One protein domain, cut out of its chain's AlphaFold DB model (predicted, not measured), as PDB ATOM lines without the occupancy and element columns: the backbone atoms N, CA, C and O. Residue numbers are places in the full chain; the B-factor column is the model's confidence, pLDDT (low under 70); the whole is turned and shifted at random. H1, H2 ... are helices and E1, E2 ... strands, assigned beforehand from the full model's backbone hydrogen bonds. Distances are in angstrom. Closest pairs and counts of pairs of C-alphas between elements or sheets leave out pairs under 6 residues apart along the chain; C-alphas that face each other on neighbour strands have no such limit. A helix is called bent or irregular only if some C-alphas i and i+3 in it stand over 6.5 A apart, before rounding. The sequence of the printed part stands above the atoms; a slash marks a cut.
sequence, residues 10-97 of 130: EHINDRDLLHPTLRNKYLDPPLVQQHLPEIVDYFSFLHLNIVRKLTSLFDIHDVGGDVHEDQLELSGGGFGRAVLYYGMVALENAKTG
ATOM      1  N   GLU A  10     197.463 119.879 186.175       92.06
ATOM      2  CA  GLU A  10     197.526 120.007 184.723       92.06
ATOM      3  C   GLU A  10     197.838 121.454 184.367       92.06
ATOM      4  O   GLU A  10     197.452 122.381 185.078       92.06
ATOM      5  N   HIS A  11     198.566 121.661 183.275       91.31
ATOM      6  CA  HIS A  11     198.839 123.005 182.797       91.31
ATOM      7  C   HIS A  11     198.876 123.072 181.279       91.31
ATOM      8  O   HIS A  11     199.179 122.087 180.604       91.31
ATOM      9  N   ILE A  12     198.649 124.275 180.770       89.12
ATOM     10  CA  ILE A  12     198.955 124.674 179.399       89.12
ATOM     11  C   ILE A  12     199.959 125.828 179.447       89.12
ATOM     12  O   ILE A  12     199.944 126.627 180.385       89.12
ATOM     13  N   ASN A  13     200.876 125.859 178.478       89.75
ATOM     14  CA  ASN A  13     201.840 126.942 178.320       89.75
ATOM     15  C   ASN A  13     201.582 127.644 176.992       89.75
ATOM     16  O   ASN A  13     201.672 127.000 175.947       89.75
ATOM     17  N   ASP A  14     201.384 128.953 177.053       88.56
ATOM     18  CA  ASP A  14     201.226 129.814 175.890       88.56
ATOM     19  C   ASP A  14     202.539 130.564 175.675       88.56
ATOM     20  O   ASP A  14     202.968 131.367 176.509       88.56
ATOM     21  N   ARG A  15     203.232 130.260 174.578       85.56
ATOM     22  CA  ARG A  15     204.529 130.864 174.254       85.56
ATOM     23  C   ARG A  15     204.375 131.936 173.196       85.56
ATOM     24  O   ARG A  15     203.458 131.888 172.385       85.56
ATOM     25  N   ASP A  16     205.307 132.881 173.206       85.88
ATOM     26  CA  ASP A  16     205.438 133.915 172.180       85.88
ATOM     27  C   ASP A  16     204.182 134.793 172.003       85.88
ATOM     28  O   ASP A  16     204.032 135.457 170.981       85.88
ATOM     29  N   LEU A  17     203.296 134.843 173.009       86.44
ATOM     30  CA  LEU A  17     202.052 135.631 172.992       86.44
ATOM     31  C   LEU A  17     202.287 137.113 172.666       86.44
ATOM     32  O   LEU A  17     201.435 137.763 172.063       86.44
ATOM     33  N   LEU A  18     203.454 137.623 173.057       84.38
ATOM     34  CA  LEU A  18     203.874 139.014 172.887       84.38
ATOM     35  C   LEU A  18     204.447 139.315 171.495       84.38
ATOM     36  O   LEU A  18     204.788 140.459 171.210       84.38
ATOM     37  N   HIS A  19     204.559 138.304 170.632       83.44
ATOM     38  CA  HIS A  19     205.157 138.411 169.307       83.44
ATOM     39  C   HIS A  19     204.106 138.061 168.251       83.44
ATOM     40  O   HIS A  19     203.883 136.881 167.968       83.44
ATOM     41  N   PRO A  20     203.442 139.056 167.628       82.38
ATOM     42  CA  PRO A  20     202.375 138.821 166.653       82.38
ATOM     43  C   PRO A  20     202.778 137.893 165.502       82.38
ATOM     44  O   PRO A  20     201.943 137.151 164.983       82.38
ATOM     45  N   THR A  21     204.059 137.914 165.127       82.19
ATOM     46  CA  THR A  21     204.640 137.084 164.063       82.19
ATOM     47  C   THR A  21     204.856 135.622 164.467       82.19
ATOM     48  O   THR A  21     204.925 134.757 163.594       82.19
ATOM     49  N   LEU A  22     204.928 135.322 165.768       82.62
ATOM     50  CA  LEU A  22     205.227 133.988 166.304       82.62
ATOM     51  C   LEU A  22     204.040 133.346 167.033       82.62
ATOM     52  O   LEU A  22     203.921 132.122 167.014       82.62
ATOM     53  N   ARG A  23     203.135 134.143 167.617       83.75
ATOM     54  CA  ARG A  23     202.042 133.660 168.483       83.75
ATOM     55  C   ARG A  23     201.142 132.602 167.836       83.75
ATOM     56  O   ARG A  23     200.711 131.675 168.499       83.75
ATOM     57  N   ASN A  24     200.917 132.686 166.523       81.75
ATOM     58  CA  ASN A  24     200.040 131.762 165.791       81.75
ATOM     59  C   ASN A  24     200.752 130.476 165.326       81.75
ATOM     60  O   ASN A  24     200.200 129.704 164.542       81.75
ATOM     61  N   LYS A  25     202.004 130.254 165.742       82.31
ATOM     62  CA  LYS A  25     202.784 129.069 165.362       82.31
ATOM     63  C   LYS A  25     202.313 127.805 166.083       82.31
ATOM     64  O   LYS A  25     202.592 126.701 165.613       82.31
ATOM     65  N   TYR A  26     201.642 127.956 167.222       78.62
ATOM     66  CA  TYR A  26     201.180 126.847 168.045       78.62
ATOM     67  C   TYR A  26     199.702 126.545 167.795       78.62
ATOM     68  O   TYR A  26     198.902 127.419 167.471       78.62
ATOM     69  N   LEU A  27     199.359 125.260 167.882       75.56
ATOM     70  CA  LEU A  27     197.999 124.767 167.695       75.56
ATOM     71  C   LEU A  27     197.263 124.842 169.034       75.56
ATOM     72  O   LEU A  27     197.248 123.875 169.798       75.56
ATOM     73  N   ASP A  28     196.669 125.999 169.310       83.00
ATOM     74  CA  ASP A  28     195.881 126.194 170.525       83.00
ATOM     75  C   ASP A  28     194.497 125.538 170.403       83.00
ATOM     76  O   ASP A  28     193.949 125.448 169.296       83.00
ATOM     77  N   PRO A  29     193.883 125.087 171.513       88.75
ATOM     78  CA  PRO A  29     192.505 124.607 171.506       88.75
ATOM     79  C   PRO A  29     191.532 125.653 170.927       88.75
ATOM     80  O   PRO A  29     191.727 126.846 171.159       88.75
ATOM     81  N   PRO A  30     190.430 125.252 170.260       90.50
ATOM     82  CA  PRO A  30     189.501 126.198 169.626       90.50
ATOM     83  C   PRO A  30     188.973 127.290 170.565       90.50
ATOM     84  O   PRO A  30     188.835 128.441 170.165       90.50
ATOM     85  N   LEU A  31     188.726 126.940 171.831       89.62
ATOM     86  CA  LEU A  31     188.269 127.894 172.840       89.62
ATOM     87  C   LEU A  31     189.342 128.940 173.188       89.62
ATOM     88  O   LEU A  31     189.009 130.100 173.399       89.62
ATOM     89  N   VAL A  32     190.618 128.544 173.219       88.50
ATOM     90  CA  VAL A  32     191.743 129.469 173.434       88.50
ATOM     91  C   VAL A  32     191.886 130.389 172.230       88.50
ATOM     92  O   VAL A  32     191.986 131.594 172.411       88.50
ATOM     93  N   GLN A  33     191.789 129.859 171.006       88.75
ATOM     94  CA  GLN A  33     191.847 130.673 169.784       88.75
ATOM     95  C   GLN A  33     190.742 131.734 169.737       88.75
ATOM     96  O   GLN A  33     190.995 132.869 169.340       88.75
ATOM     97  N   GLN A  34     189.526 131.380 170.169       93.06
ATOM     98  CA  GLN A  34     188.393 132.307 170.225       93.06
ATOM     99  C   GLN A  34     188.650 133.495 171.165       93.06
ATOM    100  O   GLN A  34     188.187 134.592 170.872       93.06
ATOM    101  N   HIS A  35     189.381 133.269 172.259       92.56
ATOM    102  CA  HIS A  35     189.697 134.278 173.273       92.56
ATOM    103  C   HIS A  35     191.159 134.748 173.228       92.56
ATOM    104  O   HIS A  35     191.661 135.365 174.171       92.56
ATOM    105  N   LEU A  36     191.873 134.433 172.144       90.25
ATOM    106  CA  LEU A  36     193.280 134.781 171.991       90.25
ATOM    107  C   LEU A  36     193.516 136.300 172.037       90.25
ATOM    108  O   LEU A  36     194.502 136.693 172.659       90.25
ATOM    109  N   PRO A  37     192.659 137.167 171.450       91.94
ATOM    110  CA  PRO A  37     192.815 138.614 171.590       91.94
ATOM    111  C   PRO A  37     192.839 139.068 173.054       91.94
ATOM    112  O   PRO A  37     193.752 139.781 173.455       91.94
ATOM    113  N   GLU A  38     191.905 138.592 173.877       94.44
ATOM    114  CA  GLU A  38     191.811 138.959 175.292       94.44
ATOM    115  C   GLU A  38     192.997 138.426 176.105       94.44
ATOM    116  O   GLU A  38     193.523 139.121 176.977       94.44
ATOM    117  N   ILE A  39     193.444 137.202 175.805       91.56
ATOM    118  CA  ILE A  39     194.636 136.603 176.417       91.56
ATOM    119  C   ILE A  39     195.870 137.448 176.076       91.56
ATOM    120  O   ILE A  39     196.611 137.850 176.975       91.56
ATOM    121  N   VAL A  40     196.080 137.763 174.796       91.50
ATOM    122  CA  VAL A  40     197.213 138.579 174.342       91.50
ATOM    123  C   VAL A  40     197.178 139.963 174.979       91.50
ATOM    124  O   VAL A  40     198.220 140.417 175.449       91.50
ATOM    125  N   ASP A  41     196.019 140.616 175.047       93.38
ATOM    126  CA  ASP A  41     195.880 141.937 175.664       93.38
ATOM    127  C   ASP A  41     196.274 141.906 177.146       93.38
ATOM    128  O   ASP A  41     197.021 142.767 177.619       93.38
ATOM    129  N   TYR A  42     195.841 140.876 177.877       93.75
ATOM    130  CA  TYR A  42     196.194 140.696 179.281       93.75
ATOM    131  C   TYR A  42     197.702 140.491 179.488       93.75
ATOM    132  O   TYR A  42     198.324 141.181 180.303       93.75
ATOM    133  N   PHE A  43     198.319 139.584 178.726       91.81
ATOM    134  CA  PHE A  43     199.760 139.333 178.823       91.81
ATOM    135  C   PHE A  43     200.591 140.533 178.351       91.81
ATOM    136  O   PHE A  43     201.608 140.851 178.969       91.81
ATOM    137  N   SER A  44     200.132 141.247 177.321       90.88
ATOM    138  CA  SER A  44     200.765 142.479 176.838       90.88
ATOM    139  C   SER A  44     200.698 143.578 177.889       90.88
ATOM    140  O   SER A  44     201.694 144.258 178.122       90.88
ATOM    141  N   PHE A  45     199.574 143.712 178.597       93.81
ATOM    142  CA  PHE A  45     199.459 144.640 179.718       93.81
ATOM    143  C   PHE A  45     200.456 144.303 180.835       93.81
ATOM    144  O   PHE A  45     201.187 145.186 181.290       93.81
ATOM    145  N   LEU A  46     200.532 143.038 181.262       93.06
ATOM    146  CA  LEU A  46     201.500 142.622 182.280       93.06
ATOM    147  C   LEU A  46     202.934 142.925 181.839       93.06
ATOM    148  O   LEU A  46     203.709 143.491 182.603       93.06
ATOM    149  N   HIS A  47     203.290 142.602 180.601       90.69
ATOM    150  CA  HIS A  47     204.655 142.767 180.128       90.69
ATOM    151  C   HIS A  47     205.013 144.236 179.847       90.69
ATOM    152  O   HIS A  47     205.891 144.814 180.483       90.69
ATOM    153  N   LEU A  48     204.295 144.884 178.933       90.25
ATOM    154  CA  LEU A  48     204.653 146.210 178.428       90.25
ATOM    155  C   LEU A  48     204.367 147.330 179.433       90.25
ATOM    156  O   LEU A  48     205.010 148.380 179.365       90.25
ATOM    157  N   ASN A  49     203.441 147.111 180.376       93.19
ATOM    158  CA  ASN A  49     203.066 148.133 181.352       93.19
ATOM    159  C   ASN A  49     203.548 147.817 182.766       93.19
ATOM    160  O   ASN A  49     204.002 148.735 183.446       93.19
ATOM    161  N   ILE A  50     203.420 146.573 183.242       94.69
ATOM    162  CA  ILE A  50     203.786 146.235 184.626       94.69
ATOM    163  C   ILE A  50     205.271 145.896 184.729       94.69
ATOM    164  O   ILE A  50     205.967 146.548 185.505       94.69
ATOM    165  N   VAL A  51     205.783 144.956 183.925       91.94
ATOM    166  CA  VAL A  51     207.215 144.602 183.940       91.94
ATOM    167  C   VAL A  51     208.065 145.821 183.625       91.94
ATOM    168  O   VAL A  51     208.970 146.107 184.394       91.94
ATOM    169  N   ARG A  52     207.719 146.610 182.599       89.62
ATOM    170  CA  ARG A  52     208.448 147.848 182.271       89.62
ATOM    171  C   ARG A  52     208.555 148.823 183.452       89.62
ATOM    172  O   ARG A  52     209.590 149.440 183.653       89.62
ATOM    173  N   LYS A  53     207.494 148.973 184.252       92.19
ATOM    174  CA  LYS A  53     207.539 149.828 185.452       92.19
ATOM    175  C   LYS A  53     208.405 149.220 186.550       92.19
ATOM    176  O   LYS A  53     209.116 149.955 187.225       92.19
ATOM    177  N   LEU A  54     208.333 147.904 186.742       93.06
ATOM    178  CA  LEU A  54     209.155 147.204 187.727       93.06
ATOM    179  C   LEU A  54     210.636 147.255 187.355       93.06
ATOM    180  O   LEU A  54     211.449 147.517 188.231       93.06
ATOM    181  N   THR A  55     210.993 147.088 186.079       89.69
ATOM    182  CA  THR A  55     212.389 147.194 185.646       89.69
ATOM    183  C   THR A  55     212.940 148.600 185.859       89.69
ATOM    184  O   THR A  55     214.019 148.716 186.425       89.69
ATOM    185  N   SER A  56     212.165 149.656 185.582       87.81
ATOM    186  CA  SER A  56     212.573 151.027 185.938       87.81
ATOM    187  C   SER A  56     212.755 151.245 187.445       87.81
ATOM    188  O   SER A  56     213.552 152.084 187.856       87.81
ATOM    189  N   LEU A  57     212.024 150.515 188.296       90.69
ATOM    190  CA  LEU A  57     212.261 150.541 189.745       90.69
ATOM    191  C   LEU A  57     213.519 149.749 190.120       90.69
ATOM    192  O   LEU A  57     214.243 150.157 191.022       90.69
ATOM    193  N   PHE A  58     213.800 148.641 189.437       90.56
ATOM    194  CA  PHE A  58     215.007 147.844 189.660       90.56
ATOM    195  C   PHE A  58     216.280 148.535 189.171       90.56
ATOM    196  O   PHE A  58     217.336 148.308 189.756       90.56
ATOM    197  N   ASP A  59     216.189 149.429 188.183       85.81
ATOM    198  CA  ASP A  59     217.305 150.279 187.748       85.81
ATOM    199  C   ASP A  59     217.839 151.168 188.881       85.81
ATOM    200  O   ASP A  59     219.024 151.482 188.912       85.81
ATOM    201  N   ILE A  60     217.009 151.508 189.878       87.00
ATOM    202  CA  ILE A  60     217.455 152.217 191.095       87.00
ATOM    203  C   ILE A  60     218.522 151.402 191.850       87.00
ATOM    204  O   ILE A  60     219.373 151.965 192.538       87.00
ATOM    205  N   HIS A  61     218.480 150.077 191.714       84.00
ATOM    206  CA  HIS A  61     219.402 149.129 192.329       84.00
ATOM    207  C   HIS A  61     220.417 148.536 191.336       84.00
ATOM    208  O   HIS A  61     221.139 147.620 191.718       84.00
ATOM    209  N   ASP A  62     220.489 149.048 190.099       78.94
ATOM    210  CA  ASP A  62     221.397 148.581 189.035       78.94
ATOM    211  C   ASP A  62     221.194 147.098 188.644       78.94
ATOM    212  O   ASP A  62     222.131 146.380 188.299       78.94
ATOM    213  N   VAL A  63     219.947 146.611 188.734       77.44
ATOM    214  CA  VAL A  63     219.561 145.216 188.409       77.44
ATOM    215  C   VAL A  63     218.465 145.144 187.337       77.44
ATOM    216  O   VAL A  63     217.832 144.102 187.162       77.44
ATOM    217  N   GLY A  64     218.160 146.261 186.676       70.50
ATOM    218  CA  GLY A  64     217.033 146.330 185.756       70.50
ATOM    219  C   GLY A  64     217.316 145.744 184.375       70.50
ATOM    220  O   GLY A  64     218.263 144.989 184.150       70.50
ATOM    221  N   GLY A  65     216.405 146.033 183.454       77.50
ATOM    222  CA  GLY A  65     216.409 145.469 182.113       77.50
ATOM    223  C   GLY A  65     215.360 146.119 181.222       77.50
ATOM    224  O   GLY A  65     214.375 146.694 181.695       77.50
ATOM    225  N   ASP A  66     215.572 146.003 179.918       81.62
ATOM    226  CA  ASP A  66     214.743 146.676 178.933       81.62
ATOM    227  C   ASP A  66     213.547 145.827 178.480       81.62
ATOM    228  O   ASP A  66     213.605 144.599 178.352       81.62
ATOM    229  N   VAL A  67     212.428 146.513 178.239       84.44
ATOM    230  CA  VAL A  67     211.167 145.916 177.783       84.44
ATOM    231  C   VAL A  67     210.704 146.631 176.522       84.44
ATOM    232  O   VAL A  67     210.186 147.756 176.579       84.44
ATOM    233  N   HIS A  68     210.830 145.949 175.389       80.88
ATOM    234  CA  HIS A  68     210.502 146.461 174.063       80.88
ATOM    235  C   HIS A  68     209.394 145.634 173.408       80.88
ATOM    236  O   HIS A  68     209.349 144.411 173.500       80.88
ATOM    237  N   GLU A  69     208.489 146.317 172.719       79.38
ATOM    238  CA  GLU A  69     207.428 145.656 171.963       79.38
ATOM    239  C   GLU A  69     207.997 145.055 170.672       79.38
ATOM    240  O   GLU A  69     208.719 145.733 169.944       79.38
ATOM    241  N   ASP A  70     207.692 143.780 170.410       74.62
ATOM    242  CA  ASP A  70     208.067 143.029 169.198       74.62
ATOM    243  C   ASP A  70     209.576 143.011 168.846       74.62
ATOM    244  O   ASP A  70     209.963 142.788 167.702       74.62
ATOM    245  N   GLN A  71     210.460 143.212 169.830       79.38
ATOM    246  CA  GLN A  71     211.917 143.163 169.647       79.38
ATOM    247  C   GLN A  71     212.525 142.053 170.502       79.38
ATOM    248  O   GLN A  71     213.060 142.296 171.578       79.38
ATOM    249  N   LEU A  72     212.436 140.817 170.014       73.50
ATOM    250  CA  LEU A  72     212.792 139.604 170.763       73.50
ATOM    251  C   LEU A  72     214.257 139.570 171.236       73.50
ATOM    252  O   LEU A  72     214.545 139.064 172.312       73.50
ATOM    253  N   GLU A  73     215.167 140.155 170.455       81.00
ATOM    254  CA  GLU A  73     216.601 140.231 170.784       81.00
ATOM    255  C   GLU A  73     216.941 141.354 171.780       81.00
ATOM    256  O   GLU A  73     218.037 141.375 172.333       81.00
ATOM    257  N   LEU A  74     216.026 142.310 171.981       80.12
ATOM    258  CA  LEU A  74     216.231 143.494 172.827       80.12
ATOM    259  C   LEU A  74     215.324 143.507 174.063       80.12
ATOM    260  O   LEU A  74     215.586 144.249 175.000       80.12
ATOM    261  N   SER A  75     214.262 142.700 174.075       78.56
ATOM    262  CA  SER A  75     213.297 142.606 175.166       78.56
ATOM    263  C   SER A  75     213.398 141.265 175.870       78.56
ATOM    264  O   SER A  75     213.537 140.222 175.232       78.56
ATOM    265  N   GLY A  76     213.207 141.269 177.189       74.00
ATOM    266  CA  GLY A  76     212.895 140.034 177.901       74.00
ATOM    267  C   GLY A  76     211.664 139.356 177.287       74.00
ATOM    268  O   GLY A  76     210.658 140.010 177.024       74.00
ATOM    269  N   GLY A  77     211.734 138.048 177.045       78.44
ATOM    270  CA  GLY A  77     210.582 137.270 176.585       78.44
ATOM    271  C   GLY A  77     209.549 137.032 177.693       78.44
ATOM    272  O   GLY A  77     209.791 137.282 178.876       78.44
ATOM    273  N   GLY A  78     208.393 136.487 177.316       82.62
ATOM    274  CA  GLY A  78     207.338 136.107 178.251       82.62
ATOM    275  C   GLY A  78     206.568 134.878 177.779       82.62
ATOM    276  O   GLY A  78     206.464 134.614 176.582       82.62
ATOM    277  N   PHE A  79     206.022 134.124 178.730       88.69
ATOM    278  CA  PHE A  79     205.088 133.039 178.448       88.69
ATOM    279  C   PHE A  79     203.957 133.037 179.473       88.69
ATOM    280  O   PHE A  79     204.146 133.404 180.635       88.69
ATOM    281  N   GLY A  80     202.781 132.617 179.023       90.31
ATOM    282  CA  GLY A  80     201.631 132.354 179.865       90.31
ATOM    283  C   GLY A  80     201.620 130.915 180.351       90.31
ATOM    284  O   GLY A  80     202.040 129.998 179.645       90.31
ATOM    285  N   ARG A  81     201.131 130.708 181.573       91.31
ATOM    286  CA  ARG A  81     200.825 129.376 182.089       91.31
ATOM    287  C   ARG A  81     199.516 129.410 182.856       91.31
ATOM    288  O   ARG A  81     199.424 130.083 183.880       91.31
ATOM    289  N   ALA A  82     198.553 128.615 182.412       90.00
ATOM    290  CA  ALA A  82     197.381 128.288 183.212       90.00
ATOM    291  C   ALA A  82     197.608 126.935 183.892       90.00
ATOM    292  O   ALA A  82     198.018 125.976 183.237       90.00
ATOM    293  N   VAL A  83     197.370 126.868 185.204       90.00
ATOM    294  CA  VAL A  83     197.524 125.650 186.013       90.00
ATOM    295  C   VAL A  83     196.195 125.322 186.676       90.00
ATOM    296  O   VAL A  83     195.617 126.166 187.360       90.00
ATOM    297  N   LEU A  84     195.741 124.086 186.504       89.56
ATOM    298  CA  LEU A  84     194.633 123.502 187.243       89.56
ATOM    299  C   LEU A  84     195.192 122.540 188.291       89.56
ATOM    300  O   LEU A  84     195.998 121.668 187.972       89.56
ATOM    301  N   TYR A  85     194.758 122.710 189.537       88.25
ATOM    302  CA  TYR A  85     195.151 121.865 190.658       88.25
ATOM    303  C   TYR A  85     194.055 120.849 190.966       88.25
ATOM    304  O   TYR A  85     192.880 121.200 191.068       88.25
ATOM    305  N   TYR A  86     194.459 119.603 191.173       86.56
ATOM    306  CA  TYR A  86     193.604 118.501 191.580       86.56
ATOM    307  C   TYR A  86     193.913 118.104 193.019       86.56
ATOM    308  O   TYR A  86     195.071 118.045 193.434       86.56
ATOM    309  N   GLY A  87     192.864 117.780 193.775       82.19
ATOM    310  CA  GLY A  87     193.039 117.132 195.070       82.19
ATOM    311  C   GLY A  87     193.663 115.745 194.901       82.19
ATOM    312  O   GLY A  87     193.310 115.006 193.983       82.19
ATOM    313  N   MET A  88     194.571 115.380 195.803       83.94
ATOM    314  CA  MET A  88     195.142 114.032 195.870       83.94
ATOM    315  C   MET A  88     194.348 113.141 196.830       83.94
ATOM    316  O   MET A  88     193.742 113.615 197.797       83.94
ATOM    317  N   VAL A  89     194.382 111.826 196.607       89.00
ATOM    318  CA  VAL A  89     193.822 110.861 197.565       89.00
ATOM    319  C   VAL A  89     194.658 110.832 198.849       89.00
ATOM    320  O   VAL A  89     195.867 111.057 198.817       89.00
ATOM    321  N   ALA A  90     194.035 110.521 199.990       89.00
ATOM    322  CA  ALA A  90     194.672 110.608 201.314       89.00
ATOM    323  C   ALA A  90     196.022 109.865 201.412       89.00
ATOM    324  O   ALA A  90     196.963 110.353 202.032       89.00
ATOM    325  N   LEU A  91     196.130 108.705 200.758       89.69
ATOM    326  CA  LEU A  91     197.335 107.874 200.763       89.69
ATOM    327  C   LEU A  91     198.494 108.522 199.983       89.69
ATOM    328  O   LEU A  91     199.653 108.371 200.356       89.69
ATOM    329  N   GLU A  92     198.194 109.262 198.916       88.31
ATOM    330  CA  GLU A  92     199.188 110.006 198.135       88.31
ATOM    331  C   GLU A  92     199.562 111.325 198.810       88.31
ATOM    332  O   GLU A  92     200.749 111.620 198.920       88.31
ATOM    333  N   ASN A  93     198.585 112.044 199.372       87.88
ATOM    334  CA  ASN A  93     198.825 113.241 200.187       87.88
ATOM    335  C   ASN A  93     199.794 112.960 201.345       87.88
ATOM    336  O   ASN A  93     200.737 113.715 201.569       87.88
ATOM    337  N   ALA A  94     199.622 111.833 202.045       89.38
ATOM    338  CA  ALA A  94     200.536 111.437 203.114       89.38
ATOM    339  C   ALA A  94     201.977 111.226 202.610       89.38
ATOM    340  O   ALA A  94     202.932 111.533 203.320       89.38
ATOM    341  N   LYS A  95     202.156 110.744 201.372       90.31
ATOM    342  CA  LYS A  95     203.483 110.551 200.763       90.31
ATOM    343  C   LYS A  95     204.134 111.861 200.326       90.31
ATOM    344  O   LYS A  95     205.359 111.900 200.236       90.31
ATOM    345  N   THR A  96     203.361 112.904 200.037       87.50
ATOM    346  CA  THR A  96     203.881 114.208 199.589       87.50
ATOM    347  C   THR A  96     203.934 115.253 200.701       87.50
ATOM    348  O   THR A  96     204.317 116.390 200.442       87.50
ATOM    349  N   GLY A  97     203.562 114.895 201.936       86.75
ATOM    350  CA  GLY A  97     203.445 115.866 203.027       86.75
ATOM    351  C   GLY A  97     202.346 116.896 202.762       86.75
ATOM    352  O   GLY A  97     202.500 118.061 203.102       86.75
TER     353      GLY A  97
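Overview. This is residues 10 to 97 of the 130 residues of the protein "Oxoglutarate/iron-dependent oxygenase" of Rhodosporidium toruloides (UniProt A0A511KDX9). A two-stranded antiparallel ribbon, E1 and E2, has the long helix H2 crossing past one of its ends, near residues 79 and 80, while the short helix H3 sticks out beyond the other end with residues 90 to 95 standing free. The frame is loose, with few contacts: H2 comes near the ribbon with its residues 39 to 47, its last residues 57 to 61 stand free, and short H1 lies just before its beginning. The printed part has 88 residues with three named helices and two named strands, in the order E1, H1, H2, E2, H3, and its class is mixed, helices and strands. It is loose, with a radius of gyration of the C-alphas of 17.4 A, and flat, spanning 49 by 38 by 20 A.

Along the chain. E1 is residues 10 to 15, 16.6 A from first to last C-alpha, and begins at C-alpha 10 (197.526, 120.007, 184.723). E2, residues 79 to 85, is 19.3 A long. H2, residues 36 to 61, is the longest helix, 36.1 A, and ends at C-alpha 61 (219.402, 149.129, 192.329). H1 is residues 30 to 34, 6.2 A long. H3 is residues 90 to 96, 10.0 A long, and ends at C-alpha 96 (203.881, 114.208, 199.589).

Arrangement. E1 and E2 are antiparallel neighbours, with 171 degrees between their directions. The C-alphas of His 11 and Val 83 face each other at 4.4 A. N 10 and O 84 are within hydrogen-bond range at 2.9 A, as are N 80 and O 14 at 2.8 A. The closest C-alphas of H2 and E2 are those of Phe 43 and Gly 80, 7.3 A apart, and they make 1 pair within 8 A. H2 and E1 are apart. H2 has a kink of 25 degrees near residue 53; it is neither bent nor irregular, but only just: C-alphas 48 and 51 are 6.3 A apart. H1 and H2 meet only through their link. H3 is apart from E1, H1 and H2. Every O i to N i+4 pair is within hydrogen-bond range in H1, against 18 of 22 in H2 and 2 of 3 in H3.

Size, cuts and confidence. The two C-alphas farthest apart are those of Ile 60 and Leu 91, at 49.6 A. Without the stretches that stand free, residues 57 to 62 and 89 to 95, the body spans 42 by 36 by 19 A. The links E1 to H1, of 14 residues, and H2 to E2, of 17, are long; H1 to H2 and E2 to H3 are tight. The printed part has no cut. The mean pLDDT of the printed part is 86.6, and no printed residue is under 70.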